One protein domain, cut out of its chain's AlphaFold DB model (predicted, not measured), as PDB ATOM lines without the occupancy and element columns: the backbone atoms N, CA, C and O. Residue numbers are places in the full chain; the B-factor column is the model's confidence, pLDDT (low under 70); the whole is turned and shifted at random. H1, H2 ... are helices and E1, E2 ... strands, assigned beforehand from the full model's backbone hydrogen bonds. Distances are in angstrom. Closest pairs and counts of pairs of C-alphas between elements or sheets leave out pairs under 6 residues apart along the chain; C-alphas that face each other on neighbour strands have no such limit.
ATOM      1  N   SER A 209      34.416  11.194 -89.097       78.81
ATOM      2  CA  SER A 209      34.841   9.852 -89.475       78.81
ATOM      3  C   SER A 209      33.631   8.927 -89.644       78.81
ATOM      4  O   SER A 209      32.572   9.118 -89.039       78.81
ATOM      5  N   SER A 210      33.797   7.858 -90.428       72.69
ATOM      6  CA  SER A 210      32.738   6.861 -90.636       72.69
ATOM      7  C   SER A 210      32.234   6.233 -89.335       72.69
ATOM      8  O   SER A 210      31.111   5.747 -89.302       72.69
ATOM      9  N   GLN A 211      33.054   6.214 -88.281       66.88
ATOM     10  CA  GLN A 211      32.673   5.668 -86.983       66.88
ATOM     11  C   GLN A 211      31.828   6.667 -86.180       66.88
ATOM     12  O   GLN A 211      30.752   6.306 -85.715       66.88
ATOM     13  N   GLU A 212      32.250   7.931 -86.103       71.31
ATOM     14  CA  GLU A 212      31.509   8.983 -85.390       71.31
ATOM     15  C   GLU A 212      30.143   9.262 -86.035       71.31
ATOM     16  O   GLU A 212      29.159   9.514 -85.344       71.31
ATOM     17  N   TYR A 213      30.049   9.164 -87.366       74.31
ATOM     18  CA  TYR A 213      28.772   9.311 -88.066       74.31
ATOM     19  C   TYR A 213      27.777   8.193 -87.714       74.31
ATOM     20  O   TYR A 213      26.588   8.458 -87.546       74.31
ATOM     21  N   GLN A 214      28.245   6.945 -87.576       66.31
ATOM     22  CA  GLN A 214      27.382   5.831 -87.159       66.31
ATOM     23  C   GLN A 214      26.933   5.980 -85.703       66.31
ATOM     24  O   GLN A 214      25.771   5.730 -85.399       66.31
ATOM     25  N   GLU A 215      27.814   6.457 -84.819       68.69
ATOM     26  CA  GLU A 215      27.471   6.746 -83.421       68.69
ATOM     27  C   GLU A 215      26.400   7.846 -83.320       68.69
ATOM     28  O   GLU A 215      25.401   7.686 -82.614       68.69
ATOM     29  N   LEU A 216      26.545   8.932 -84.088       68.56
ATOM     30  CA  LEU A 216      25.547  10.005 -84.152       68.56
ATOM     31  C   LEU A 216      24.203   9.509 -84.707       68.56
ATOM     32  O   LEU A 216      23.143   9.883 -84.202       68.56
ATOM     33  N   LYS A 217      24.237   8.652 -85.730       71.62
ATOM     34  CA  LYS A 217      23.041   8.049 -86.325       71.62
ATOM     35  C   LYS A 217      22.279   7.177 -85.330       71.62
ATOM     36  O   LYS A 217      21.076   7.388 -85.170       71.62
ATOM     37  N   GLY A 218      22.968   6.272 -84.631       61.44
ATOM     38  CA  GLY A 218      22.359   5.439 -83.590       61.44
ATOM     39  C   GLY A 218      21.751   6.283 -82.465       61.44
ATOM     40  O   GLY A 218      20.622   6.039 -82.041       61.44
ATOM     41  N   PHE A 219      22.434   7.356 -82.048       66.81
ATOM     42  CA  PHE A 219      21.909   8.296 -81.052       66.81
ATOM     43  C   PHE A 219      20.611   8.990 -81.504       66.81
ATOM     44  O   PHE A 219      19.646   9.064 -80.740       66.81
ATOM     45  N   VAL A 220      20.561   9.487 -82.742       65.75
ATOM     46  CA  VAL A 220      19.364  10.150 -83.292       65.75
ATOM     47  C   VAL A 220      18.201   9.164 -83.427       65.75
ATOM     48  O   VAL A 220      17.077   9.485 -83.036       65.75
ATOM     49  N   GLN A 221      18.462   7.943 -83.901       65.88
ATOM     50  CA  GLN A 221      17.455   6.880 -83.962       65.88
ATOM     51  C   GLN A 221      16.907   6.547 -82.571       65.88
ATOM     52  O   GLN A 221      15.689   6.503 -82.387       65.88
ATOM     53  N   GLN A 222      17.782   6.420 -81.571       66.94
ATOM     54  CA  GLN A 222      17.390   6.182 -80.186       66.94
ATOM     55  C   GLN A 222      16.470   7.285 -79.638       66.94
ATOM     56  O   GLN A 222      15.490   6.990 -78.952       66.94
ATOM     57  N   LYS A 223      16.739   8.559 -79.951       67.44
ATOM     58  CA  LYS A 223      15.883   9.682 -79.528       67.44
ATOM     59  C   LYS A 223      14.504   9.660 -80.189       67.44
ATOM     60  O   LYS A 223      13.509   9.858 -79.492       67.44
ATOM     61  N   ASN A 224      14.427   9.329 -81.479       66.06
ATOM     62  CA  ASN A 224      13.151   9.162 -82.182       66.06
ATOM     63  C   ASN A 224      12.298   8.038 -81.567       66.06
ATOM     64  O   ASN A 224      11.105   8.225 -81.332       66.06
ATOM     65  N   LEU A 225      12.908   6.894 -81.229       63.62
ATOM     66  CA  LEU A 225      12.204   5.772 -80.591       63.62
ATOM     67  C   LEU A 225      11.587   6.162 -79.242       63.62
ATOM     68  O   LEU A 225      10.456   5.778 -78.943       63.62
ATOM     69  N   LEU A 226      12.307   6.943 -78.431       63.50
ATOM     70  CA  LEU A 226      11.803   7.434 -77.144       63.50
ATOM     71  C   LEU A 226      10.579   8.351 -77.320       63.50
ATOM     72  O   LEU A 226       9.622   8.262 -76.548       63.50
ATOM     73  N   GLN A 227      10.561   9.187 -78.362       63.44
ATOM     74  CA  GLN A 227       9.410  10.037 -78.686       63.44
ATOM     75  C   GLN A 227       8.205   9.226 -79.175       63.44
ATOM     76  O   GLN A 227       7.084   9.482 -78.727       63.44
ATOM     77  N   GLU A 228       8.417   8.212 -80.022       62.28
ATOM     78  CA  GLU A 228       7.345   7.300 -80.443       62.28
ATOM     79  C   GLU A 228       6.695   6.625 -79.221       62.28
ATOM     80  O   GLU A 228       5.470   6.637 -79.080       62.28
ATOM     81  N   GLN A 229       7.494   6.103 -78.281       61.16
ATOM     82  CA  GLN A 229       6.974   5.510 -77.039       61.16
ATOM     83  C   GLN A 229       6.096   6.486 -76.248       61.16
ATOM     84  O   GLN A 229       5.019   6.114 -75.773       61.16
ATOM     85  N   LYS A 230       6.519   7.749 -76.151       59.19
ATOM     86  CA  LYS A 230       5.781   8.798 -75.442       59.19
ATOM     87  C   LYS A 230       4.403   9.049 -76.058       59.19
ATOM     88  O   LYS A 230       3.412   9.109 -75.332       59.19
ATOM     89  N   GLN A 231       4.318   9.141 -77.384       59.34
ATOM     90  CA  GLN A 231       3.042   9.334 -78.083       59.34
ATOM     91  C   GLN A 231       2.088   8.149 -77.876       59.34
ATOM     92  O   GLN A 231       0.874   8.325 -77.769       59.34
ATOM     93  N   TRP A 232       2.625   6.933 -77.785       59.16
ATOM     94  CA  TRP A 232       1.840   5.730 -77.530       59.16
ATOM     95  C   TRP A 232       1.250   5.670 -76.120       59.16
ATOM     96  O   TRP A 232       0.078   5.305 -75.975       59.16
ATOM     97  N   ALA A 233       2.014   6.073 -75.103       55.00
ATOM     98  CA  ALA A 233       1.538   6.137 -73.722       55.00
ATOM     99  C   ALA A 233       0.381   7.144 -73.542       55.00
ATOM    100  O   ALA A 233      -0.513   6.927 -72.720       55.00
ATOM    101  N   LEU A 234       0.367   8.215 -74.343       53.53
ATOM    102  CA  LEU A 234      -0.585   9.331 -74.263       53.53
ATOM    103  C   LEU A 234      -1.880   9.138 -75.080       53.53
ATOM    104  O   LEU A 234      -2.698  10.054 -75.155       53.53
ATOM    105  N   ARG A 235      -2.097   7.971 -75.702       59.44
ATOM    106  CA  ARG A 235      -3.238   7.765 -76.613       59.44
ATOM    107  C   ARG A 235      -4.604   7.864 -75.936       59.44
ATOM    108  O   ARG A 235      -4.814   7.367 -74.829       59.44
ATOM    109  N   ASP A 236      -5.556   8.422 -76.686       53.03
ATOM    110  CA  ASP A 236      -6.956   8.511 -76.284       53.03
ATOM    111  C   ASP A 236      -7.571   7.111 -76.084       53.03
ATOM    112  O   ASP A 236      -7.658   6.297 -77.005       53.03
ATOM    113  N   ARG A 237      -8.014   6.836 -74.851       61.34
ATOM    114  CA  ARG A 237      -8.697   5.594 -74.445       61.34
ATOM    115  C   ARG A 237     -10.222   5.759 -74.398       61.34
ATOM    116  O   ARG A 237     -10.892   5.013 -73.682       61.34
ATOM    117  N   SER A 238     -10.788   6.726 -75.119       59.91
ATOM    118  CA  SER A 238     -12.234   6.996 -75.149       59.91
ATOM    119  C   SER A 238     -13.062   5.927 -75.879       59.91
ATOM    120  O   SER A 238     -14.247   5.761 -75.582       59.91
ATOM    121  N   ALA A 239     -12.464   5.170 -76.808       68.56
ATOM    122  CA  ALA A 239     -13.161   4.140 -77.583       68.56
ATOM    123  C   ALA A 239     -13.644   2.969 -76.706       68.56
ATOM    124  O   ALA A 239     -12.960   2.552 -75.771       68.56
ATOM    125  N   LYS A 467       6.795 -13.957 -50.692       74.19
ATOM    126  CA  LYS A 467       6.267 -12.752 -50.026       74.19
ATOM    127  C   LYS A 467       6.956 -11.480 -50.521       74.19
ATOM    128  O   LYS A 467       6.304 -10.468 -50.751       74.19
ATOM    129  N   GLN A 468       8.277 -11.541 -50.711       77.69
ATOM    130  CA  GLN A 468       9.047 -10.420 -51.244       77.69
ATOM    131  C   GLN A 468       8.975 -10.370 -52.773       77.69
ATOM    132  O   GLN A 468       9.294 -11.348 -53.454       77.69
ATOM    133  N   ARG A 469       8.639  -9.195 -53.313       80.88
ATOM    134  CA  ARG A 469       8.452  -8.979 -54.759       80.88
ATOM    135  C   ARG A 469       9.734  -9.229 -55.555       80.88
ATOM    136  O   ARG A 469       9.680  -9.876 -56.594       80.88
ATOM    137  N   TYR A 470      10.895  -8.816 -55.040       84.50
ATOM    138  CA  TYR A 470      12.171  -9.048 -55.726       84.50
ATOM    139  C   TYR A 470      12.469 -10.541 -55.948       84.50
ATOM    140  O   TYR A 470      12.995 -10.896 -56.995       84.50
ATOM    141  N   LYS A 471      12.062 -11.430 -55.026       85.94
ATOM    142  CA  LYS A 471      12.231 -12.888 -55.180       85.94
ATOM    143  C   LYS A 471      11.333 -13.472 -56.263       85.94
ATOM    144  O   LYS A 471      11.698 -14.448 -56.913       85.94
ATOM    145  N   LEU A 472      10.146 -12.895 -56.457       84.81
ATOM    146  CA  LEU A 472       9.272 -13.285 -57.561       84.81
ATOM    147  C   LEU A 472       9.935 -12.961 -58.906       84.81
ATOM    148  O   LEU A 472       9.927 -13.802 -59.805       84.81
ATOM    149  N   TYR A 473      10.539 -11.776 -59.031       86.88
ATOM    150  CA  TYR A 473      11.268 -11.393 -60.241       86.88
ATOM    151  C   TYR A 473      12.544 -12.204 -60.436       86.88
ATOM    152  O   TYR A 473      12.779 -12.660 -61.550       86.88
ATOM    153  N   GLU A 474      13.308 -12.452 -59.371       87.81
ATOM    154  CA  GLU A 474      14.475 -13.344 -59.371       87.81
ATOM    155  C   GLU A 474      14.101 -14.708 -59.954       87.81
ATOM    156  O   GLU A 474      14.663 -15.136 -60.962       87.81
ATOM    157  N   ARG A 475      13.048 -15.336 -59.415       85.44
ATOM    158  CA  ARG A 475      12.574 -16.636 -59.892       85.44
ATOM    159  C   ARG A 475      12.093 -16.590 -61.343       85.44
ATOM    160  O   ARG A 475      12.361 -17.513 -62.109       85.44
ATOM    161  N   ALA A 476      11.401 -15.526 -61.742       83.19
ATOM    162  CA  ALA A 476      10.960 -15.351 -63.123       83.19
ATOM    163  C   ALA A 476      12.145 -15.187 -64.094       83.19
ATOM    164  O   ALA A 476      12.145 -15.801 -65.160       83.19
ATOM    165  N   VAL A 477      13.170 -14.413 -63.723       84.75
ATOM    166  CA  VAL A 477      14.406 -14.242 -64.504       84.75
ATOM    167  C   VAL A 477      15.162 -15.563 -64.611       84.75
ATOM    168  O   VAL A 477      15.525 -15.950 -65.719       84.75
ATOM    169  N   GLU A 478      15.326 -16.305 -63.514       81.50
ATOM    170  CA  GLU A 478      15.922 -17.648 -63.529       81.50
ATOM    171  C   GLU A 478      15.182 -18.589 -64.487       81.50
ATOM    172  O   GLU A 478      15.805 -19.249 -65.318       81.50
ATOM    173  N   MET A 479      13.846 -18.625 -64.423       75.75
ATOM    174  CA  MET A 479      13.030 -19.448 -65.321       75.75
ATOM    175  C   MET A 479      13.174 -19.040 -66.791       75.75
ATOM    176  O   MET A 479      13.102 -19.901 -67.669       75.75
ATOM    177  N   LEU A 480      13.376 -17.752 -67.078       73.62
ATOM    178  CA  LEU A 480      13.640 -17.253 -68.428       73.62
ATOM    179  C   LEU A 480      15.079 -17.542 -68.893       73.62
ATOM    180  O   LEU A 480      15.294 -17.761 -70.085       73.62
ATOM    181  N   LEU A 481      16.052 -17.605 -67.979       72.94
ATOM    182  CA  LEU A 481      17.456 -17.917 -68.272       72.94
ATOM    183  C   LEU A 481      17.727 -19.411 -68.459       72.94
ATOM    184  O   LEU A 481      18.474 -19.764 -69.364       72.94
ATOM    185  N   ILE A 482      17.096 -20.308 -67.693       65.19
ATOM    186  CA  ILE A 482      17.273 -21.772 -67.844       65.19
ATOM    187  C   ILE A 482      16.970 -22.232 -69.286       65.19
ATOM    188  O   ILE A 482      17.589 -23.149 -69.823       65.19
ATOM    189  N   GLN A 483      16.055 -21.540 -69.962       58.56
ATOM    190  CA  GLN A 483      15.704 -21.780 -71.362       58.56
ATOM    191  C   GLN A 483      16.863 -21.506 -72.314       58.56
ATOM    192  O   GLN A 483      17.002 -22.199 -73.321       58.56
ATOM    193  N   TRP A 484      17.687 -20.498 -72.006       57.81
ATOM    194  CA  TRP A 484      18.871 -20.193 -72.796       57.81
ATOM    195  C   TRP A 484      19.829 -21.379 -72.806       57.81
ATOM    196  O   TRP A 484      20.360 -21.699 -73.867       57.81
ATOM    197  N   ASP A 485      19.980 -22.073 -71.678       55.31
ATOM    198  CA  ASP A 485      20.842 -23.251 -71.573       55.31
ATOM    199  C   ASP A 485      20.255 -24.467 -72.290       55.31
ATOM    200  O   ASP A 485      20.924 -25.051 -73.141       55.31
ATOM    201  N   CYS A 486      18.978 -24.795 -72.066       51.94
ATOM    202  CA  CYS A 486      18.335 -25.924 -72.753       51.94
ATOM    203  C   CYS A 486      18.286 -25.746 -74.276       51.94
ATOM    204  O   CYS A 486      18.336 -26.712 -75.037       51.94
ATOM    205  N   ALA A 487      18.164 -24.507 -74.750       47.88
ATOM    206  CA  ALA A 487      18.084 -24.234 -76.172       47.88
ATOM    207  C   ALA A 487      19.478 -24.264 -76.847       47.88
ATOM    208  O   ALA A 487      19.555 -24.460 -78.068       47.88
ATOM    209  N   ARG A 488      20.585 -24.091 -76.107       52.97
ATOM    210  CA  ARG A 488      21.960 -24.242 -76.634       52.97
ATOM    211  C   ARG A 488      22.251 -25.679 -77.075       52.97
ATOM    212  O   ARG A 488      22.802 -25.859 -78.158       52.97
ATOM    213  N   ASP A 489      21.756 -26.668 -76.331       46.69
ATOM    214  CA  ASP A 489      21.976 -28.099 -76.603       46.69
ATOM    215  C   ASP A 489      21.391 -28.602 -77.937       46.69
ATOM    216  O   ASP A 489      21.777 -29.659 -78.429       46.69
ATOM    217  N   ILE A 490      20.463 -27.864 -78.558       47.62
ATOM    218  CA  ILE A 490      19.686 -28.370 -79.705       47.62
ATOM    219  C   ILE A 490      20.317 -28.013 -81.068       47.62
ATOM    220  O   ILE A 490      19.980 -28.646 -82.068       47.62
ATOM    221  N   LYS A 491      21.210 -27.008 -81.163       42.53
ATOM    222  CA  LYS A 491      21.729 -26.537 -82.474       42.53
ATOM    223  C   LYS A 491      23.169 -26.012 -82.528       42.53
ATOM    224  O   LYS A 491      23.650 -25.783 -83.635       42.53
ATOM    225  N   LEU A 492      23.850 -25.777 -81.409       43.25
ATOM    226  CA  LEU A 492      25.151 -25.094 -81.419       43.25
ATOM    227  C   LEU A 492      26.272 -26.062 -81.031       43.25
ATOM    228  O   LEU A 492      26.130 -26.829 -80.085       43.25
ATOM    229  N   ASP A 493      27.376 -26.038 -81.785       42.53
ATOM    230  CA  ASP A 493      28.600 -26.773 -81.452       42.53
ATOM    231  C   ASP A 493      29.064 -26.347 -80.040       42.53
ATOM    232  O   ASP A 493      29.342 -25.156 -79.840       42.53
ATOM    233  N   PRO A 494      29.171 -27.277 -79.067       43.59
ATOM    234  CA  PRO A 494      29.592 -26.983 -77.695       43.59
ATOM    235  C   PRO A 494      30.936 -26.248 -77.595       43.59
ATOM    236  O   PRO A 494      31.251 -25.673 -76.556       43.59
ATOM    237  N   LYS A 495      31.746 -26.268 -78.661       44.78
ATOM    238  CA  LYS A 495      33.075 -25.649 -78.709       44.78
ATOM    239  C   LYS A 495      33.087 -24.152 -79.056       44.78
ATOM    240  O   LYS A 495      34.168 -23.572 -79.038       44.78
ATOM    241  N   ASN A 496      31.948 -23.520 -79.366       46.88
ATOM    242  CA  ASN A 496      31.919 -22.180 -79.984       46.88
ATOM    243  C   ASN A 496      31.156 -21.069 -79.223       46.88
ATOM    244  O   ASN A 496      30.872 -20.031 -79.822       46.88
ATOM    245  N   ILE A 497      30.828 -21.233 -77.930       50.03
ATOM    246  CA  ILE A 497      30.146 -20.185 -77.132       50.03
ATOM    247  C   ILE A 497      30.773 -20.041 -75.736       50.03
ATOM    248  O   ILE A 497      30.939 -21.028 -75.023       50.03
ATOM    249  N   LEU A 498      31.096 -18.799 -75.344       51.31
ATOM    250  CA  LEU A 498      31.833 -18.435 -74.121       51.31
ATOM    251  C   LEU A 498      30.947 -18.069 -72.909       51.31
ATOM    252  O   LEU A 498      31.484 -17.832 -71.822       51.31
ATOM    253  N   PHE A 499      29.621 -17.986 -73.064       59.66
ATOM    254  CA  PHE A 499      28.709 -17.561 -71.994       59.66
ATOM    255  C   PHE A 499      28.146 -18.734 -71.188       59.66
ATOM    256  O   PHE A 499      27.280 -19.463 -71.672       59.66
ATOM    257  N   LYS A 500      28.522 -18.854 -69.913       67.06
ATOM    258  CA  LYS A 500      27.694 -19.562 -68.922       67.06
ATOM    259  C   LYS A 500      26.446 -18.727 -68.599       67.06
ATOM    260  O   LYS A 500      26.392 -17.541 -68.924       67.06
ATOM    261  N   SER A 501      25.438 -19.323 -67.968       66.06
ATOM    262  CA  SER A 501      24.205 -18.629 -67.546       66.06
ATOM    263  C   SER A 501      24.506 -17.422 -66.644       66.06
ATOM    264  O   SER A 501      23.863 -16.384 -66.759       66.06
ATOM    265  N   GLU A 502      25.542 -17.533 -65.809       73.81
ATOM    266  CA  GLU A 502      26.045 -16.461 -64.941       73.81
ATOM    267  C   GLU A 502      26.602 -15.272 -65.740       73.81
ATOM    268  O   GLU A 502      26.261 -14.124 -65.462       73.81
ATOM    269  N   ASP A 503      27.406 -15.538 -66.776       79.88
ATOM    270  CA  ASP A 503      27.970 -14.488 -67.631       79.88
ATOM    271  C   ASP A 503      26.862 -13.740 -68.401       79.88
ATOM    272  O   ASP A 503      26.936 -12.533 -68.620       79.88
ATOM    273  N   LEU A 504      25.825 -14.469 -68.821       79.44
ATOM    274  CA  LEU A 504      24.662 -13.907 -69.500       79.44
ATOM    275  C   LEU A 504      23.870 -12.980 -68.573       79.44
ATOM    276  O   LEU A 504      23.529 -11.864 -68.963       79.44
ATOM    277  N   LEU A 505      23.580 -13.440 -67.355       85.12
ATOM    278  CA  LEU A 505      22.882 -12.637 -66.359       85.12
ATOM    279  C   LEU A 505      23.676 -11.366 -66.025       85.12
ATOM    280  O   LEU A 505      23.080 -10.292 -65.972       85.12
ATOM    281  N   TYR A 506      25.002 -11.465 -65.886       88.00
ATOM    282  CA  TYR A 506      25.878 -10.304 -65.696       88.00
ATOM    283  C   TYR A 506      25.702  -9.268 -66.813       88.00
ATOM    284  O   TYR A 506      25.413  -8.104 -66.546       88.00
ATOM    285  N   VAL A 507      25.811  -9.689 -68.078       87.38
ATOM    286  CA  VAL A 507      25.665  -8.769 -69.215       87.38
ATOM    287  C   VAL A 507      24.257  -8.171 -69.256       87.38
ATOM    288  O   VAL A 507      24.112  -6.972 -69.471       87.38
ATOM    289  N   LEU A 508      23.211  -8.960 -69.001       89.12
ATOM    290  CA  LEU A 508      21.833  -8.460 -68.991       89.12
ATOM    291  C   LEU A 508      21.581  -7.416 -67.894       89.12
ATOM    292  O   LEU A 508      20.842  -6.471 -68.155       89.12
ATOM    293  N   LYS A 509      22.200  -7.541 -66.712       93.00
ATOM    294  CA  LYS A 509      22.143  -6.529 -65.641       93.00
ATOM    295  C   LYS A 509      22.757  -5.202 -66.080       93.00
ATOM    296  O   LYS A 509      22.098  -4.164 -66.002       93.00
ATOM    297  N   LYS A 510      23.961  -5.252 -66.656       92.38
ATOM    298  CA  LYS A 510      24.656  -4.073 -67.199       92.38
ATOM    299  C   LYS A 510      23.858  -3.388 -68.299       92.38
ATOM    300  O   LYS A 510      23.686  -2.172 -68.281       92.38
ATOM    301  N   ILE A 511      23.325  -4.180 -69.229       91.25
ATOM    302  CA  ILE A 511      22.468  -3.691 -70.306       91.25
ATOM    303  C   ILE A 511      21.193  -3.065 -69.727       91.25
ATOM    304  O   ILE A 511      20.882  -1.934 -70.076       91.25
ATOM    305  N   ALA A 512      20.493  -3.726 -68.800       92.31
ATOM    306  CA  ALA A 512      19.292  -3.181 -68.162       92.31
ATOM    307  C   ALA A 512      19.544  -1.828 -67.488       92.31
ATOM    308  O   ALA A 512      18.798  -0.876 -67.728       92.31
ATOM    309  N   TYR A 513      20.612  -1.732 -66.693       93.06
ATOM    310  CA  TYR A 513      21.022  -0.491 -66.046       93.06
ATOM    311  C   TYR A 513      21.317   0.613 -67.061       93.06
ATOM    312  O   TYR A 513      20.729   1.693 -66.981       93.06
ATOM    313  N   TRP A 514      22.147   0.318 -68.064       90.56
ATOM    314  CA  TRP A 514      22.497   1.285 -69.096       90.56
ATOM    315  C   TRP A 514      21.255   1.805 -69.839       90.56
ATOM    316  O   TRP A 514      21.090   3.018 -69.943       90.56
ATOM    317  N   ILE A 515      20.330   0.936 -70.260       86.25
ATOM    318  CA  ILE A 515      19.095   1.364 -70.944       86.25
ATOM    319  C   ILE A 515      18.231   2.215 -70.017       86.25
ATOM    320  O   ILE A 515      17.694   3.239 -70.435       86.25
ATOM    321  N   HIS A 516      18.093   1.802 -68.754       87.25
ATOM    322  CA  HIS A 516      17.250   2.509 -67.799       87.25
ATOM    323  C   HIS A 516      17.751   3.942 -67.578       87.25
ATOM    324  O   HIS A 516      16.940   4.864 -67.569       87.25
ATOM    325  N   THR A 517      19.074   4.145 -67.536       86.12
ATOM    326  CA  THR A 517      19.691   5.484 -67.456       86.12
ATOM    327  C   THR A 517      19.500   6.358 -68.701       86.12
ATOM    328  O   THR A 517      19.711   7.563 -68.618       86.12
ATOM    329  N   GLN A 518      19.075   5.801 -69.844       76.81
ATOM    330  CA  GLN A 518      18.760   6.599 -71.039       76.81
ATOM    331  C   GLN A 518      17.349   7.219 -71.005       76.81
ATOM    332  O   GLN A 518      17.047   8.077 -71.840       76.81
ATOM    333  N   GLY A 519      16.472   6.778 -70.092       66.44
ATOM    334  CA  GLY A 519      15.130   7.347 -69.902       66.44
ATOM    335  C   GLY A 519      15.174   8.732 -69.249       66.44
ATOM    336  O   GLY A 519      16.109   9.033 -68.510       66.44
ATOM    337  N   SER A 520      14.187   9.592 -69.526       54.12
ATOM    338  CA  SER A 520      14.151  10.957 -68.971       54.12
ATOM    339  C   SER A 520      13.164  11.108 -67.808       54.12
ATOM    340  O   SER A 520      12.188  10.369 -67.680       54.12
ATOM    341  N   ILE A 521      13.404  12.129 -66.976       47.09
ATOM    342  CA  ILE A 521      12.593  12.462 -65.796       47.09
ATOM    343  C   ILE A 521      11.135  12.728 -66.205       47.09
ATOM    344  O   ILE A 521      10.858  13.612 -67.019       47.09
ATOM    345  N   GLY A 522      10.197  12.005 -65.586       42.34
ATOM    346  CA  GLY A 522       8.751  12.150 -65.818       42.34
ATOM    347  C   GLY A 522       8.152  11.178 -66.842       42.34
ATOM    348  O   GLY A 522       6.977  11.305 -67.188       42.34
ATOM    349  N   GLU A 523       8.926  10.199 -67.317       53.03
ATOM    350  CA  GLU A 523       8.487   9.210 -68.304       53.03
ATOM    351  C   GLU A 523       8.163   7.864 -67.640       53.03
ATOM    352  O   GLU A 523       9.038   7.148 -67.165       53.03
ATOM    353  N   THR A 524       6.890   7.461 -67.628       45.72
ATOM    354  CA  THR A 524       6.497   6.172 -67.026       45.72
ATOM    355  C   THR A 524       6.862   4.965 -67.904       45.72
ATOM    356  O   THR A 524       7.034   3.867 -67.382       45.72
ATOM    357  N   GLU A 525       7.038   5.149 -69.219       49.66
ATOM    358  CA  GLU A 525       7.339   4.076 -70.195       49.66
ATOM    359  C   GLU A 525       8.612   4.315 -71.035       49.66
ATOM    360  O   GLU A 525       9.012   3.423 -71.785       49.66
ATOM    361  N   GLY A 526       9.275   5.469 -70.880       53.53
ATOM    362  CA  GLY A 526      10.512   5.806 -71.594       53.53
ATOM    363  C   GLY A 526      11.691   4.904 -71.211       53.53
ATOM    364  O   GLY A 526      11.672   4.231 -70.177       53.53
ATOM    365  N   GLY A 527      12.719   4.862 -72.065       57.94
ATOM    366  CA  GLY A 527      13.964   4.134 -71.799       57.94
ATOM    367  C   GLY A 527      13.806   2.613 -71.794       57.94
ATOM    368  O   GLY A 527      14.330   1.958 -70.899       57.94
ATOM    369  N   THR A 528      13.051   2.045 -72.740       69.62
ATOM    370  CA  THR A 528      12.890   0.580 -72.866       69.62
ATOM    371  C   THR A 528      13.374   0.018 -74.206       69.62
ATOM    372  O   THR A 528      13.911  -1.087 -74.215       69.62
ATOM    373  N   LEU A 529      13.226   0.759 -75.315       73.50
ATOM    374  CA  LEU A 529      13.767   0.410 -76.641       73.50
ATOM    375  C   LEU A 529      15.226   0.829 -76.781       73.50
ATOM    376  O   LEU A 529      15.649   1.810 -76.177       73.50
ATOM    377  N   ILE A 530      15.964   0.095 -77.605       79.75
ATOM    378  CA  ILE A 530      17.391   0.275 -77.858       79.75
ATOM    379  C   ILE A 530      17.660   0.052 -79.334       79.75
ATOM    380  O   ILE A 530      17.282  -0.994 -79.859       79.75
ATOM    381  N   ASP A 531      18.384   0.956 -79.971       81.44
ATOM    382  CA  ASP A 531      18.958   0.705 -81.289       81.44
ATOM    383  C   ASP A 531      20.008  -0.432 -81.265       81.44
ATOM    384  O   ASP A 531      20.762  -0.616 -80.306       81.44
ATOM    385  N   LYS A 532      20.067  -1.225 -82.333       82.94
ATOM    386  CA  LYS A 532      20.977  -2.365 -82.481       82.94
ATOM    387  C   LYS A 532      22.442  -1.985 -82.404       82.94
ATOM    388  O   LYS A 532      23.210  -2.748 -81.817       82.94
ATOM    389  N   ASP A 533      22.839  -0.890 -83.038       82.75
ATOM    390  CA  ASP A 533      24.239  -0.479 -83.091       82.75
ATOM    391  C   ASP A 533      24.690  -0.031 -81.700       82.75
ATOM    392  O   ASP A 533      25.782  -0.385 -81.242       82.75
ATOM    393  N   GLU A 534      23.793   0.624 -80.967       85.19
ATOM    394  CA  GLU A 534      24.024   1.003 -79.580       85.19
ATOM    395  C   GLU A 534      24.055  -0.214 -78.639       85.19
ATOM    396  O   GLU A 534      24.960  -0.342 -77.805       85.19
ATOM    397  N   LEU A 535      23.150  -1.181 -78.828       87.75
ATOM    398  CA  LEU A 535      23.195  -2.460 -78.118       87.75
ATOM    399  C   LEU A 535      24.507  -3.211 -78.404       87.75
ATOM    400  O   LEU A 535      25.147  -3.704 -77.477       87.75
ATOM    401  N   MET A 536      24.941  -3.276 -79.667       88.50
ATOM    402  CA  MET A 536      26.229  -3.848 -80.088       88.50
ATOM    403  C   MET A 536      27.397  -3.200 -79.346       88.50
ATOM    404  O   MET A 536      28.284  -3.895 -78.839       88.50
ATOM    405  N   ARG A 537      27.405  -1.865 -79.296       88.38
ATOM    406  CA  ARG A 537      28.452  -1.068 -78.654       88.38
ATOM    407  C   ARG A 537      28.522  -1.368 -77.160       88.38
ATOM    408  O   ARG A 537      29.613  -1.632 -76.640       88.38
ATOM    409  N   GLN A 538      27.374  -1.389 -76.486       90.25
ATOM    410  CA  GLN A 538      27.323  -1.681 -75.060       90.25
ATOM    411  C   GLN A 538      27.713  -3.136 -74.774       90.25
ATOM    412  O   GLN A 538      28.588  -3.375 -73.945       90.25
ATOM    413  N   LEU A 539      27.183  -4.108 -75.525       89.94
ATOM    414  CA  LEU A 539      27.554  -5.522 -75.391       89.94
ATOM    415  C   LEU A 539      29.059  -5.735 -75.561       89.94
ATOM    416  O   LEU A 539      29.683  -6.388 -74.731       89.94
ATOM    417  N   ARG A 540      29.675  -5.156 -76.599       90.56
ATOM    418  CA  ARG A 540      31.129  -5.240 -76.811       90.56
ATOM    419  C   ARG A 540      31.900  -4.711 -75.603       90.56
ATOM    420  O   ARG A 540      32.910  -5.304 -75.228       90.56
ATOM    421  N   THR A 541      31.438  -3.612 -75.016       90.81
ATOM    422  CA  THR A 541      32.069  -2.986 -73.848       90.81
ATOM    423  C   THR A 541      31.994  -3.907 -72.630       90.81
ATOM    424  O   THR A 541      33.031  -4.237 -72.051       90.81
ATOM    425  N   GLU A 542      30.804  -4.416 -72.306       90.50
ATOM    426  CA  GLU A 542      30.593  -5.290 -71.145       90.50
ATOM    427  C   GLU A 542      31.286  -6.650 -71.296       90.50
ATOM    428  O   GLU A 542      31.922  -7.140 -70.364       90.50
ATOM    429  N   ILE A 543      31.244  -7.246 -72.491       87.81
ATOM    430  CA  ILE A 543      31.907  -8.524 -72.778       87.81
ATOM    431  C   ILE A 543      33.420  -8.386 -72.653       87.81
ATOM    432  O   ILE A 543      34.073  -9.251 -72.063       87.81
ATOM    433  N   LYS A 544      33.981  -7.294 -73.184       89.06
ATOM    434  CA  LYS A 544      35.412  -7.016 -73.075       89.06
ATOM    435  C   LYS A 544      35.833  -6.897 -71.612       89.06
ATOM    436  O   LYS A 544      36.859  -7.463 -71.242       89.06
ATOM    437  N   MET A 545      35.049  -6.201 -70.786       87.25
ATOM    438  CA  MET A 545      35.324  -6.077 -69.351       87.25
ATOM    439  C   MET A 545      35.228  -7.424 -68.627       87.25
ATOM    440  O   MET A 545      36.151  -7.790 -67.899       87.25
ATOM    441  N   LEU A 546      34.162  -8.190 -68.874       86.44
ATOM    442  CA  LEU A 546      33.913  -9.477 -68.225       86.44
ATOM    443  C   LEU A 546      34.972 -10.529 -68.582       86.44
ATOM    444  O   LEU A 546      35.512 -11.203 -67.705       86.44
ATOM    445  N   LYS A 547      35.267 -10.688 -69.878       84.00
ATOM    446  CA  LYS A 547      36.157 -11.743 -70.387       84.00
ATOM    447  C   LYS A 547      37.619 -11.316 -70.489       84.00
ATOM    448  O   LYS A 547      38.468 -12.176 -70.702       84.00
ATOM    449  N   LYS A 548      37.921 -10.019 -70.335       86.56
ATOM    450  CA  LYS A 548      39.265  -9.439 -70.519       86.56
ATOM    451  C   LYS A 548      39.884  -9.834 -71.867       86.56
ATOM    452  O   LYS A 548      41.057 -10.187 -71.938       86.56
ATOM    453  N   CYS A 549      39.064  -9.816 -72.914       85.06
ATOM    454  CA  CYS A 549      39.421 -10.272 -74.254       85.06
ATOM    455  C   CYS A 549      39.752  -9.112 -75.202       85.06
ATOM    456  O   CYS A 549      39.553  -7.932 -74.886       85.06
ATOM    457  N   GLU A 550      40.259  -9.448 -76.386       87.38
ATOM    458  CA  GLU A 550      40.557  -8.447 -77.400       87.38
ATOM    459  C   GLU A 550      39.284  -7.891 -78.037       87.38
ATOM    460  O   GLU A 550      38.219  -8.511 -78.086       87.38
ATOM    461  N   SER A 551      39.390  -6.683 -78.588       85.19
ATOM    462  CA  SER A 551      38.205  -5.972 -79.059       85.19
ATOM    463  C   SER A 551      37.458  -6.675 -80.202       85.19
ATOM    464  O   SER A 551      36.247  -6.492 -80.344       85.19
ATOM    465  N   HIS A 552      38.167  -7.426 -81.041       83.50
ATOM    466  CA  HIS A 552      37.574  -8.163 -82.155       83.50
ATOM    467  C   HIS A 552      36.823  -9.411 -81.664       83.50
ATOM    468  O   HIS A 552      35.755  -9.724 -82.186       83.50
ATOM    469  N   GLU A 553      37.320 -10.062 -80.608       82.38
ATOM    470  CA  GLU A 553      36.671 -11.207 -79.959       82.38
ATOM    471  C   GLU A 553      35.372 -10.776 -79.276       82.38
ATOM    472  O   GLU A 553      34.327 -11.385 -79.502       82.38
ATOM    473  N   ALA A 554      35.402  -9.664 -78.531       85.75
ATOM    474  CA  ALA A 554      34.205  -9.083 -77.918       85.75
ATOM    475  C   ALA A 554      33.140  -8.703 -78.962       85.75
ATOM    476  O   ALA A 554      31.949  -8.896 -78.736       85.75
ATOM    477  N   THR A 555      33.565  -8.202 -80.126       86.19
ATOM    478  CA  THR A 555      32.655  -7.858 -81.232       86.19
ATOM    479  C   THR A 555      32.014  -9.108 -81.837       86.19
ATOM    480  O   THR A 555      30.810  -9.127 -82.083       86.19
ATOM    481  N   ALA A 556      32.800 -10.166 -82.059       82.50
ATOM    482  CA  ALA A 556      32.281 -11.436 -82.558       82.50
ATOM    483  C   ALA A 556      31.270 -12.052 -81.576       82.50
ATOM    484  O   ALA A 556      30.228 -12.549 -81.999       82.50
ATOM    485  N   GLU A 557      31.546 -11.971 -80.274       81.25
ATOM    486  CA  GLU A 557      30.663 -12.494 -79.233       81.25
ATOM    487  C   GLU A 557      29.380 -11.663 -79.077       81.25
ATOM    488  O   GLU A 557      28.295 -12.234 -78.981       81.25
ATOM    489  N   ALA A 558      29.467 -10.329 -79.145       86.38
ATOM    490  CA  ALA A 558      28.298  -9.444 -79.162       86.38
ATOM    491  C   ALA A 558      27.386  -9.732 -80.366       86.38
ATOM    492  O   ALA A 558      26.167  -9.823 -80.221       86.38
ATOM    493  N   LYS A 559      27.970  -9.960 -81.550       84.00
ATOM    494  CA  LYS A 559      27.209 -10.339 -82.744       84.00
ATOM    495  C   LYS A 559      26.514 -11.692 -82.567       84.00
ATOM    496  O   LYS A 559      25.322 -11.795 -82.838       84.00
ATOM    497  N   ARG A 560      27.226 -12.699 -82.047       77.56
ATOM    498  CA  ARG A 560      26.640 -14.010 -81.713       77.56
ATOM    499  C   ARG A 560      25.487 -13.885 -80.717       77.56
ATOM    500  O   ARG A 560      24.478 -14.563 -80.879       77.56
ATOM    501  N   PHE A 561      25.621 -13.018 -79.714       79.81
ATOM    502  CA  PHE A 561      24.557 -12.734 -78.755       79.81
ATOM    503  C   PHE A 561      23.315 -12.153 -79.442       79.81
ATOM    504  O   PHE A 561      22.210 -12.642 -79.214       79.81
ATOM    505  N   ILE A 562      23.493 -11.155 -80.314       79.31
ATOM    506  CA  ILE A 562      22.392 -10.525 -81.057       79.31
ATOM    507  C   ILE A 562      21.706 -11.519 -82.001       79.31
ATOM    508  O   ILE A 562      20.478 -11.585 -82.051       79.31
ATOM    509  N   ASP A 563      22.478 -12.332 -82.719       74.12
ATOM    510  CA  ASP A 563      21.923 -13.361 -83.600       74.12
ATOM    511  C   ASP A 563      21.143 -14.417 -82.788       74.12
ATOM    512  O   ASP A 563      20.060 -14.843 -83.189       74.12
ATOM    513  N   PHE A 564      21.614 -14.762 -81.583       71.00
ATOM    514  CA  PHE A 564      20.910 -15.679 -80.685       71.00
ATOM    515  C   PHE A 564      19.566 -15.120 -80.183       71.00
ATOM    516  O   PHE A 564      18.559 -15.833 -80.234       71.00
ATOM    517  N   ILE A 565      19.519 -13.864 -79.714       71.25
ATOM    518  CA  ILE A 565      18.258 -13.228 -79.270       71.25
ATOM    519  C   ILE A 565      17.302 -12.958 -80.434       71.25
ATOM    520  O   ILE A 565      16.090 -12.902 -80.237       71.25
ATOM    521  N   ARG A 566      17.814 -12.813 -81.661       64.94
ATOM    522  CA  ARG A 566      16.979 -12.690 -82.860       64.94
ATOM    523  C   ARG A 566      16.242 -13.990 -83.162       64.94
ATOM    524  O   ARG A 566      15.094 -13.963 -83.589       64.94
ATOM    525  N   GLU A 567      16.863 -15.142 -82.951       56.16
ATOM    526  CA  GLU A 567      16.254 -16.427 -83.310       56.16
ATOM    527  C   GLU A 567      15.289 -16.980 -82.248       56.16
ATOM    528  O   GLU A 567      14.567 -17.950 -82.514       56.16
ATOM    529  N   ARG A 568      15.266 -16.412 -81.032       57.81
ATOM    530  CA  ARG A 568      14.539 -16.981 -79.887       57.81
ATOM    531  C   ARG A 568      13.913 -15.924 -78.994       57.81
ATOM    532  O   ARG A 568      14.471 -14.865 -78.765       57.81
ATOM    533  N   THR A 569      12.771 -16.269 -78.410       54.03
ATOM    534  CA  THR A 569      12.145 -15.454 -77.366       54.03
ATOM    535  C   THR A 569      12.899 -15.636 -76.049       54.03
ATOM    536  O   THR A 569      12.932 -16.754 -75.534       54.03
ATOM    537  N   GLY A 570      13.473 -14.562 -75.508       65.38
ATOM    538  CA  GLY A 570      14.172 -14.536 -74.220       65.38
ATOM    539  C   GLY A 570      13.840 -13.285 -73.394       65.38
ATOM    540  O   GLY A 570      12.847 -12.603 -73.652       65.38
ATOM    541  N   LEU A 571      14.675 -12.981 -72.392       76.06
ATOM    542  CA  LEU A 571      14.557 -11.772 -71.560       76.06
ATOM    543  C   LEU A 571      14.684 -10.479 -72.371       76.06
ATOM    544  O   LEU A 571      13.987  -9.514 -72.071       76.06
ATOM    545  N   LEU A 572      15.529 -10.481 -73.402       79.25
ATOM    546  CA  LEU A 572      15.722  -9.392 -74.355       79.25
ATOM    547  C   LEU A 572      15.299  -9.884 -75.740       79.25
ATOM    548  O   LEU A 572      15.711 -10.968 -76.147       79.25
ATOM    549  N   ASN A 573      14.478  -9.109 -76.445       74.19
ATOM    550  CA  ASN A 573      13.969  -9.472 -77.766       74.19
ATOM    551  C   ASN A 573      14.126  -8.307 -78.741       74.19
ATOM    552  O   ASN A 573      14.065  -7.149 -78.332       74.19
ATOM    553  N   GLU A 574      14.250  -8.629 -80.025       73.06
ATOM    554  CA  GLU A 574      14.089  -7.654 -81.108       73.06
ATOM    555  C   GLU A 574      12.632  -7.140 -81.104       73.06
ATOM    556  O   GLU A 574      11.681  -7.925 -80.991       73.06
ATOM    557  N   GLN A 575      12.465  -5.819 -81.124       66.25
ATOM    558  CA  GLN A 575      11.203  -5.087 -81.039       66.25
ATOM    559  C   GLN A 575      11.190  -3.972 -82.090       66.25
ATOM    560  O   GLN A 575      11.519  -2.830 -81.782       66.25
ATOM    561  N   GLY A 576      10.803  -4.289 -83.324       60.59
ATOM    562  CA  GLY A 576      10.916  -3.356 -84.443       60.59
ATOM    563  C   GLY A 576      12.200  -3.545 -85.255       60.59
ATOM    564  O   GLY A 576      12.985  -4.472 -85.045       60.59
ATOM    565  N   ILE A 577      12.392  -2.618 -86.190       60.41
ATOM    566  CA  ILE A 577      13.523  -2.531 -87.120       60.41
ATOM    567  C   ILE A 577      14.807  -2.228 -86.354       60.41
ATOM    568  O   ILE A 577      14.924  -1.133 -85.816       60.41
ATOM    569  N   ASP A 578      15.749  -3.178 -86.310       69.62
ATOM    570  CA  ASP A 578      17.045  -3.040 -85.625       69.62
ATOM    571  C   ASP A 578      16.903  -2.449 -84.203       69.62
ATOM    572  O   ASP A 578      17.758  -1.718 -83.721       69.62
ATOM    573  N   CYS A 579      15.809  -2.776 -83.515       73.88
ATOM    574  CA  CYS A 579      15.501  -2.274 -82.183       73.88
ATOM    575  C   CYS A 579      15.334  -3.439 -81.214       73.88
ATOM    576  O   CYS A 579      14.811  -4.488 -81.580       73.88
ATOM    577  N   TYR A 580      15.740  -3.270 -79.964       79.44
ATOM    578  CA  TYR A 580      15.705  -4.301 -78.933       79.44
ATOM    579  C   TYR A 580      15.115  -3.743 -77.649       79.44
ATOM    580  O   TYR A 580      15.287  -2.574 -77.338       79.44
ATOM    581  N   ALA A 581      14.422  -4.580 -76.888       79.38
ATOM    582  CA  ALA A 581      13.967  -4.224 -75.551       79.38
ATOM    583  C   ALA A 581      13.697  -5.468 -74.716       79.38
ATOM    584  O   ALA A 581      13.441  -6.563 -75.245       79.38
ATOM    585  N   PHE A 582      13.710  -5.290 -73.396       82.25
ATOM    586  CA  PHE A 582      13.318  -6.348 -72.479       82.25
ATOM    587  C   PHE A 582      11.881  -6.793 -72.759       82.25
ATOM    588  O   PHE A 582      11.021  -6.009 -73.169       82.25
ATOM    589  N   VAL A 583      11.610  -8.079 -72.542       75.94
ATOM    590  CA  VAL A 583      10.287  -8.675 -72.769       75.94
ATOM    591  C   VAL A 583       9.193  -7.977 -71.953       75.94
ATOM    592  O   VAL A 583       8.041  -7.936 -72.379       75.94
ATOM    593  N   HIS A 584       9.568  -7.394 -70.811       78.62
ATOM    594  CA  HIS A 584       8.740  -6.502 -70.010       78.62
ATOM    595  C   HIS A 584       9.621  -5.507 -69.236       78.62
ATOM    596  O   HIS A 584      10.690  -5.896 -68.758       78.62
ATOM    597  N   LYS A 585       9.150  -4.262 -69.048       79.81
ATOM    598  CA  LYS A 585       9.874  -3.203 -68.312       79.81
ATOM    599  C   LYS A 585      10.256  -3.634 -66.891       79.81
ATOM    600  O   LYS A 585      11.373  -3.402 -66.463       79.81
ATOM    601  N   THR A 586       9.391  -4.377 -66.209       82.94
ATOM    602  CA  THR A 586       9.665  -4.888 -64.853       82.94
ATOM    603  C   THR A 586      10.913  -5.764 -64.749       82.94
ATOM    604  O   THR A 586      11.594  -5.731 -63.729       82.94
ATOM    605  N   PHE A 587      11.262  -6.527 -65.793       87.69
ATOM    606  CA  PHE A 587      12.516  -7.288 -65.783       87.69
ATOM    607  C   PHE A 587      13.729  -6.382 -65.952       87.69
ATOM    608  O   PHE A 587      14.748  -6.631 -65.321       87.69
ATOM    609  N   GLN A 588      13.608  -5.325 -66.761       90.06
ATOM    610  CA  GLN A 588      14.630  -4.287 -66.842       90.06
ATOM    611  C   GLN A 588      14.801  -3.612 -65.477       90.06
ATOM    612  O   GLN A 588      15.910  -3.586 -64.973       90.06
ATOM    613  N   GLU A 589      13.718  -3.160 -64.839       90.88
ATOM    614  CA  GLU A 589      13.757  -2.500 -63.523       90.88
ATOM    615  C   GLU A 589      14.394  -3.387 -62.443       90.88
ATOM    616  O   GLU A 589      15.247  -2.934 -61.681       90.88
ATOM    617  N   TYR A 590      14.026  -4.670 -62.410       92.69
ATOM    618  CA  TYR A 590      14.636  -5.641 -61.508       92.69
ATOM    619  C   TYR A 590      16.135  -5.818 -61.784       92.69
ATOM    620  O   TYR A 590      16.939  -5.706 -60.865       92.69
ATOM    621  N   LEU A 591      16.532  -6.044 -63.039       94.38
ATOM    622  CA  LEU A 591      17.940  -6.227 -63.407       94.38
ATOM    623  C   LEU A 591      18.778  -4.958 -63.174       94.38
ATOM    624  O   LEU A 591      19.942  -5.064 -62.800       94.38
ATOM    625  N   THR A 592      18.189  -3.771 -63.336       95.50
ATOM    626  CA  THR A 592      18.795  -2.483 -62.972       95.50
ATOM    627  C   THR A 592      19.028  -2.395 -61.462       95.50
ATOM    628  O   THR A 592      20.113  -2.007 -61.038       95.50
ATOM    629  N   ALA A 593      18.046  -2.777 -60.639       95.19
ATOM    630  CA  ALA A 593      18.206  -2.802 -59.184       95.19
ATOM    631  C   ALA A 593      19.294  -3.800 -58.748       95.19
ATOM    632  O   ALA A 593      20.101  -3.496 -57.871       95.19
ATOM    633  N   GLU A 594      19.350  -4.968 -59.393       94.81
ATOM    634  CA  GLU A 594      20.392  -5.974 -59.169       94.81
ATOM    635  C   GLU A 594      21.790  -5.455 -59.518       94.81
ATOM    636  O   GLU A 594      22.721  -5.662 -58.744       94.81
ATOM    637  N   GLU A 595      21.938  -4.750 -60.640       95.00
ATOM    638  CA  GLU A 595      23.206  -4.135 -61.037       95.00
ATOM    639  C   GLU A 595      23.700  -3.126 -59.993       95.00
ATOM    640  O   GLU A 595      24.853  -3.185 -59.574       95.00
ATOM    641  N   ILE A 596      22.822  -2.235 -59.520       94.81
ATOM    642  CA  ILE A 596      23.175  -1.230 -58.504       94.81
ATOM    643  C   ILE A 596      23.595  -1.910 -57.197       94.81
ATOM    644  O   ILE A 596      24.575  -1.506 -56.571       94.81
ATOM    645  N   TYR A 597      22.863  -2.950 -56.793       92.88
ATOM    646  CA  TYR A 597      23.174  -3.722 -55.596       92.88
ATOM    647  C   TYR A 597      24.545  -4.409 -55.695       92.88
ATOM    648  O   TYR A 597      25.347  -4.330 -54.766       92.88
ATOM    649  N   GLU A 598      24.839  -5.064 -56.820       90.88
ATOM    650  CA  GLU A 598      26.109  -5.770 -57.027       90.88
ATOM    651  C   GLU A 598      27.294  -4.817 -57.192       90.88
ATOM    652  O   GLU A 598      28.385  -5.110 -56.696       90.88
ATOM    653  N   ALA A 599      27.093  -3.664 -57.833       88.00
ATOM    654  CA  ALA A 599      28.111  -2.625 -57.941       88.00
ATOM    655  C   ALA A 599      28.517  -2.072 -56.563       88.00
ATOM    656  O   ALA A 599      29.704  -1.862 -56.325       88.00
ATOM    657  N   ASP A 600      27.563  -1.895 -55.643       87.38
ATOM    658  CA  ASP A 600      27.823  -1.451 -54.263       87.38
ATOM    659  C   ASP A 600      28.500  -2.532 -53.400       87.38
ATOM    660  O   ASP A 600      29.346  -2.223 -52.565       87.38
ATOM    661  N   GLU A 601      28.162  -3.813 -53.593       81.75
ATOM    662  CA  GLU A 601      28.795  -4.925 -52.860       81.75
ATOM    663  C   GLU A 601      30.224  -5.228 -53.338       81.75
ATOM    664  O   GLU A 601      31.059  -5.665 -52.545       81.75
ATOM    665  N   SER A 602      30.505  -5.035 -54.630       74.62
ATOM    666  CA  SER A 602      31.800  -5.369 -55.242       74.62
ATOM    667  C   SER A 602      32.753  -4.181 -55.402       74.62
ATOM    668  O   SER A 602      33.949  -4.389 -55.618       74.62
ATOM    669  N   GLY A 603      32.242  -2.952 -55.319       62.88
ATOM    670  CA  GLY A 603      33.005  -1.723 -55.500       62.88
ATOM    671  C   GLY A 603      33.737  -1.248 -54.243       62.88
ATOM    672  O   GLY A 603      33.394  -1.594 -53.116       62.88
ATOM    673  N   GLU A 604      34.746  -0.396 -54.440       54.88
ATOM    674  CA  GLU A 604      35.374   0.364 -53.346       54.88
ATOM    675  C   GLU A 604      34.460   1.505 -52.843       54.88
ATOM    676  O   GLU A 604      34.591   1.959 -51.705       54.88
ATOM    677  N   ASP A 605      33.519   1.953 -53.684       63.91
ATOM    678  CA  ASP A 605      32.541   3.005 -53.396       63.91
ATOM    679  C   ASP A 605      31.270   2.412 -52.765       63.91
ATOM    680  O   ASP A 605      30.421   1.846 -53.448       63.91
ATOM    681  N   THR A 606      31.139   2.566 -51.448       66.25
ATOM    682  CA  THR A 606      29.978   2.093 -50.665       66.25
ATOM    683  C   THR A 606      28.800   3.078 -50.657       66.25
ATOM    684  O   THR A 606      27.857   2.913 -49.882       66.25
ATOM    685  N   GLU A 607      28.857   4.138 -51.474       82.25
ATOM    686  CA  GLU A 607      27.829   5.182 -51.537       82.25
ATOM    687  C   GLU A 607      26.962   5.113 -52.807       82.25
ATOM    688  O   GLU A 607      26.086   5.962 -53.009       82.25
ATOM    689  N   ILE A 608      27.166   4.107 -53.666       88.19
ATOM    690  CA  ILE A 608      26.467   3.978 -54.952       88.19
ATOM    691  C   ILE A 608      24.953   3.942 -54.737       88.19
ATOM    692  O   ILE A 608      24.221   4.677 -55.405       88.19
ATOM    693  N   ILE A 609      24.478   3.144 -53.778       90.94
ATOM    694  CA  ILE A 609      23.048   3.068 -53.449       90.94
ATOM    695  C   ILE A 609      22.528   4.442 -53.008       90.94
ATOM    696  O   ILE A 609      21.543   4.935 -53.555       90.94
ATOM    697  N   GLY A 610      23.202   5.090 -52.053       88.69
ATOM    698  CA  GLY A 610      22.785   6.390 -51.518       88.69
ATOM    699  C   GLY A 610      22.712   7.479 -52.593       88.69
ATOM    700  O   GLY A 610      21.773   8.274 -52.604       88.69
ATOM    701  N   ARG A 611      23.652   7.478 -53.547       90.44
ATOM    702  CA  ARG A 611      23.647   8.393 -54.696       90.44
ATOM    703  C   ARG A 611      22.388   8.235 -55.547       90.44
ATOM    704  O   ARG A 611      21.735   9.240 -55.815       90.44
ATOM    705  N   HIS A 612      22.020   7.003 -55.902       93.19
ATOM    706  CA  HIS A 612      20.820   6.740 -56.704       93.19
ATOM    707  C   HIS A 612      19.541   7.174 -55.985       93.19
ATOM    708  O   HIS A 612      18.670   7.777 -56.605       93.19
ATOM    709  N   PHE A 613      19.438   6.931 -54.673       92.50
ATOM    710  CA  PHE A 613      18.304   7.429 -53.897       92.50
ATOM    711  C   PHE A 613      18.228   8.960 -53.927       92.50
ATOM    712  O   PHE A 613      17.157   9.487 -54.192       92.50
ATOM    713  N   ARG A 614      19.338   9.691 -53.740       90.25
ATOM    714  CA  ARG A 614      19.321  11.171 -53.788       90.25
ATOM    715  C   ARG A 614      18.965  11.728 -55.160       90.25
ATOM    716  O   ARG A 614      18.252  12.721 -55.244       90.25
ATOM    717  N   GLU A 615      19.500  11.125 -56.213       90.12
ATOM    718  CA  GLU A 615      19.333  11.621 -57.577       90.12
ATOM    719  C   GLU A 615      17.920  11.353 -58.113       90.12
ATOM    720  O   GLU A 615      17.342  12.215 -58.773       90.12
ATOM    721  N   TYR A 616      17.334  10.201 -57.764       90.12
ATOM    722  CA  TYR A 616      16.117   9.698 -58.405       90.12
ATOM    723  C   TYR A 616      14.904   9.523 -57.474       90.12
ATOM    724  O   TYR A 616      13.895   8.962 -57.896       90.12
ATOM    725  N   VAL A 617      14.947  10.021 -56.229       87.06
ATOM    726  CA  VAL A 617      13.874   9.872 -55.213       87.06
ATOM    727  C   VAL A 617      12.458  10.187 -55.730       87.06
ATOM    728  O   VAL A 617      11.510   9.465 -55.421       87.06
ATOM    729  N   HIS A 618      12.311  11.233 -56.551       82.75
ATOM    730  CA  HIS A 618      11.025  11.681 -57.115       82.75
ATOM    731  C   HIS A 618      10.887  11.411 -58.607       82.75
ATOM    732  O   HIS A 618       9.960  11.923 -59.241       82.75
ATOM    733  N   ASP A 619      11.796  10.626 -59.176       84.94
ATOM    734  CA  ASP A 619      11.686  10.216 -60.561       84.94
ATOM    735  C   ASP A 619      10.767   8.994 -60.668       84.94
ATOM    736  O   ASP A 619      11.050   7.903 -60.165       84.94
ATOM    737  N   GLN A 620       9.632   9.183 -61.342       80.44
ATOM    738  CA  GLN A 620       8.658   8.123 -61.567       80.44
ATOM    739  C   GLN A 620       9.252   6.940 -62.347       80.44
ATOM    740  O   GLN A 620       8.820   5.809 -62.124       80.44
ATOM    741  N   HIS A 621      10.226   7.183 -63.230       81.56
ATOM    742  CA  HIS A 621      10.888   6.142 -64.020       81.56
ATOM    743  C   HIS A 621      11.724   5.199 -63.147       81.56
ATOM    744  O   HIS A 621      11.670   3.985 -63.323       81.56
ATOM    745  N   TRP A 622      12.413   5.756 -62.148       89.75
ATOM    746  CA  TRP A 622      13.299   5.031 -61.231       89.75
ATOM    747  C   TRP A 622      12.601   4.480 -59.994       89.75
ATOM    748  O   TRP A 622      13.169   3.665 -59.265       89.75
ATOM    749  N   ARG A 623      11.365   4.913 -59.742       89.12
ATOM    750  CA  ARG A 623      10.608   4.549 -58.546       89.12
ATOM    751  C   ARG A 623      10.612   3.044 -58.276       89.12
ATOM    752  O   ARG A 623      10.874   2.638 -57.146       89.12
ATOM    753  N   GLU A 624      10.311   2.219 -59.280       87.69
ATOM    754  CA  GLU A 624      10.259   0.769 -59.076       87.69
ATOM    755  C   GLU A 624      11.661   0.187 -58.854       87.69
ATOM    756  O   GLU A 624      11.825  -0.636 -57.959       87.69
ATOM    757  N   VAL A 625      12.691   0.675 -59.557       93.12
ATOM    758  CA  VAL A 625      14.094   0.275 -59.335       93.12
ATOM    759  C   VAL A 625      14.507   0.508 -57.885       93.12
ATOM    760  O   VAL A 625      15.031  -0.399 -57.243       93.12
ATOM    761  N   LEU A 626      14.232   1.696 -57.341       94.06
ATOM    762  CA  LEU A 626      14.573   2.045 -55.960       94.06
ATOM    763  C   LEU A 626      13.813   1.180 -54.940       94.06
ATOM    764  O   LEU A 626      14.388   0.762 -53.933       94.06
ATOM    765  N   LEU A 627      12.543   0.859 -55.204       91.50
ATOM    766  CA  LEU A 627      11.738  -0.007 -54.332       91.50
ATOM    767  C   LEU A 627      12.215  -1.466 -54.368       91.50
ATOM    768  O   LEU A 627      12.295  -2.120 -53.329       91.50
ATOM    769  N   LEU A 628      12.602  -1.978 -55.536       91.88
ATOM    770  CA  LEU A 628      13.208  -3.307 -55.641       91.88
ATOM    771  C   LEU A 628      14.582  -3.347 -54.979       91.88
ATOM    772  O   LEU A 628      14.875  -4.291 -54.244       91.88
ATOM    773  N   LEU A 629      15.383  -2.297 -55.158       93.88
ATOM    774  CA  LEU A 629      16.689  -2.165 -54.532       93.88
ATOM    775  C   LEU A 629      16.569  -2.181 -53.004       93.88
ATOM    776  O   LEU A 629      17.198  -3.029 -52.373       93.88
ATOM    777  N   VAL A 630      15.722  -1.327 -52.403       91.50
ATOM    778  CA  VAL A 630      15.570  -1.269 -50.933       91.50
ATOM    779  C   VAL A 630      15.073  -2.589 -50.349       91.50
ATOM    780  O   VAL A 630      15.563  -2.998 -49.298       91.50
ATOM    781  N   SER A 631      14.184  -3.298 -51.055       88.25
ATOM    782  CA  SER A 631      13.650  -4.598 -50.621       88.25
ATOM    783  C   SER A 631      14.736  -5.669 -50.432       88.25
ATOM    784  O   SER A 631      14.588  -6.588 -49.622       88.25
ATOM    785  N   LYS A 632      15.861  -5.539 -51.151       88.00
ATOM    786  CA  LYS A 632      17.009  -6.450 -51.080       88.00
ATOM    787  C   LYS A 632      18.019  -6.060 -49.993       88.00
ATOM    788  O   LYS A 632      18.790  -6.910 -49.530       88.00
ATOM    789  N   LEU A 633      18.023  -4.795 -49.565       88.62
ATOM    790  CA  LEU A 633      18.956  -4.284 -48.560       88.62
ATOM    791  C   LEU A 633      18.677  -4.865 -47.170       88.62
ATOM    792  O   LEU A 633      17.582  -5.326 -46.849       88.62
TER     793      LEU A 633
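AT A GLANCE: This is residues 209 to 239 and 467 to 633 of the 740 residues of the protein "Putative NTPase (NACHT family)" of Chamaesiphon minutus (strain ATCC 27169 / PCC 6605) (UniProt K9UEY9). A small three-stranded sheet has H1, H4 and H5 packed about its rim, and H3 runs through the middle of the domain between this half and a second group of helices, in which H2, H7 and H8 pack on H6. The helices mostly cross one another, and three stretches, residues 234 to 239, 489 to 495 and 602 to 607, stick out from the body. The printed part has 198 residues with eight named helices and three named strands, in the order H1 H2 H3 E1 H4 H5 E2 E3 H6 H7 H8. The sheet runs E1 E3 E2, all antiparallel, and the class is mostly helix. The whole is compact, with a radius of gyration of the C-alphas of 17.4 A and spans of 50 by 40 by 39 A.

IN THESE COORDINATES: Begin with the sheet: find C-alpha 529 at (13.767, 0.410, -76.641), where E1 starts, residues 529 to 531. E2 is residues 572 to 574, and E3 is residues 579 to 582, 10.7 A long. For the longest helix go to C-alpha 210 at (32.738, 6.861, -90.636); from there H1, residues 210 to 233, runs 35.5 A. H3 is residues 501 to 517 and 24.5 A long. H4, residues 532 to 547, measures 21.6 A, and H5, residues 551 to 567, measures 24.7 A. H2, residues 469 to 488, is 29.9 A long, and H6, residues 585 to 602, is 25.6 A long. The short H7, residues 608 to 616, comes before H8, residues 623 to 632, which ends at C-alpha 632 at (17.009, -6.450, -51.080).

HOW THE PARTS SIT: Look first at E3, the inner strand. It is antiparallel to E1 at 143 degrees, with N 530 and O 580 within hydrogen-bond range at 2.8 A. E2 and E3 form a hairpin at 153 degrees, with N 573 and O 581 at 3.0 A. E1, H4 H5 and E2 form a split strand-helix-strand unit, two strands running the same way with helices between them in the chain and E3 between them in the sheet; its crossover is right-handed. H1 only grazes the sheet, with residues 217 to 229; its closest C-alphas to E1 are those of Gln 222 and Asp 531, 5.8 A apart. H4 and H5 touch at a steep tilt of 57 degrees, closest at the C-alphas of Arg 540 and Ala 554, 5.0 A. H3 touches H4, closest at the C-alphas of Val 507 and Glu 542, 6.3 A. H3 also touches H6, about perpendicular at 75 degrees, with the C-alphas of Tyr 513 and Thr 592 closest at 4.3 A. H6 is the hub, touching four helices. Among them, H8 touches it at the C-alphas of Ala 593 and Leu 629, 4.9 A, and H2 touches it with residues 470 to 477 alone, closest at Tyr 473 and Tyr 590, C-alphas 6.8 A apart. H6 and H7 form a helical hairpin, closest at the C-alphas of Asp 600 and Ile 608, 5.6 A. H1 and H6 are apart. Every O i to N i+4 pair is within hydrogen-bond range in H3, H4, H5, H6, H7 and H8; in H1 it is 19 of 20 and in H2 13 of 16.

THE WHOLE: The two C-alphas farthest apart are those of Ser 238 and Lys 495, 56.0 A. Residues 240 to 466 are not printed, and C-alphas 239 and 467 are 37.7 A apart across this cut. Of the links that are printed whole, H2 to H3 and H3 to E1 are long, with 12 and 11 residues. The mean pLDDT of the printed part is 75.6, and 69 residues are under 70, among them residues 218 to 239, 482 to 501 and 519 to 528.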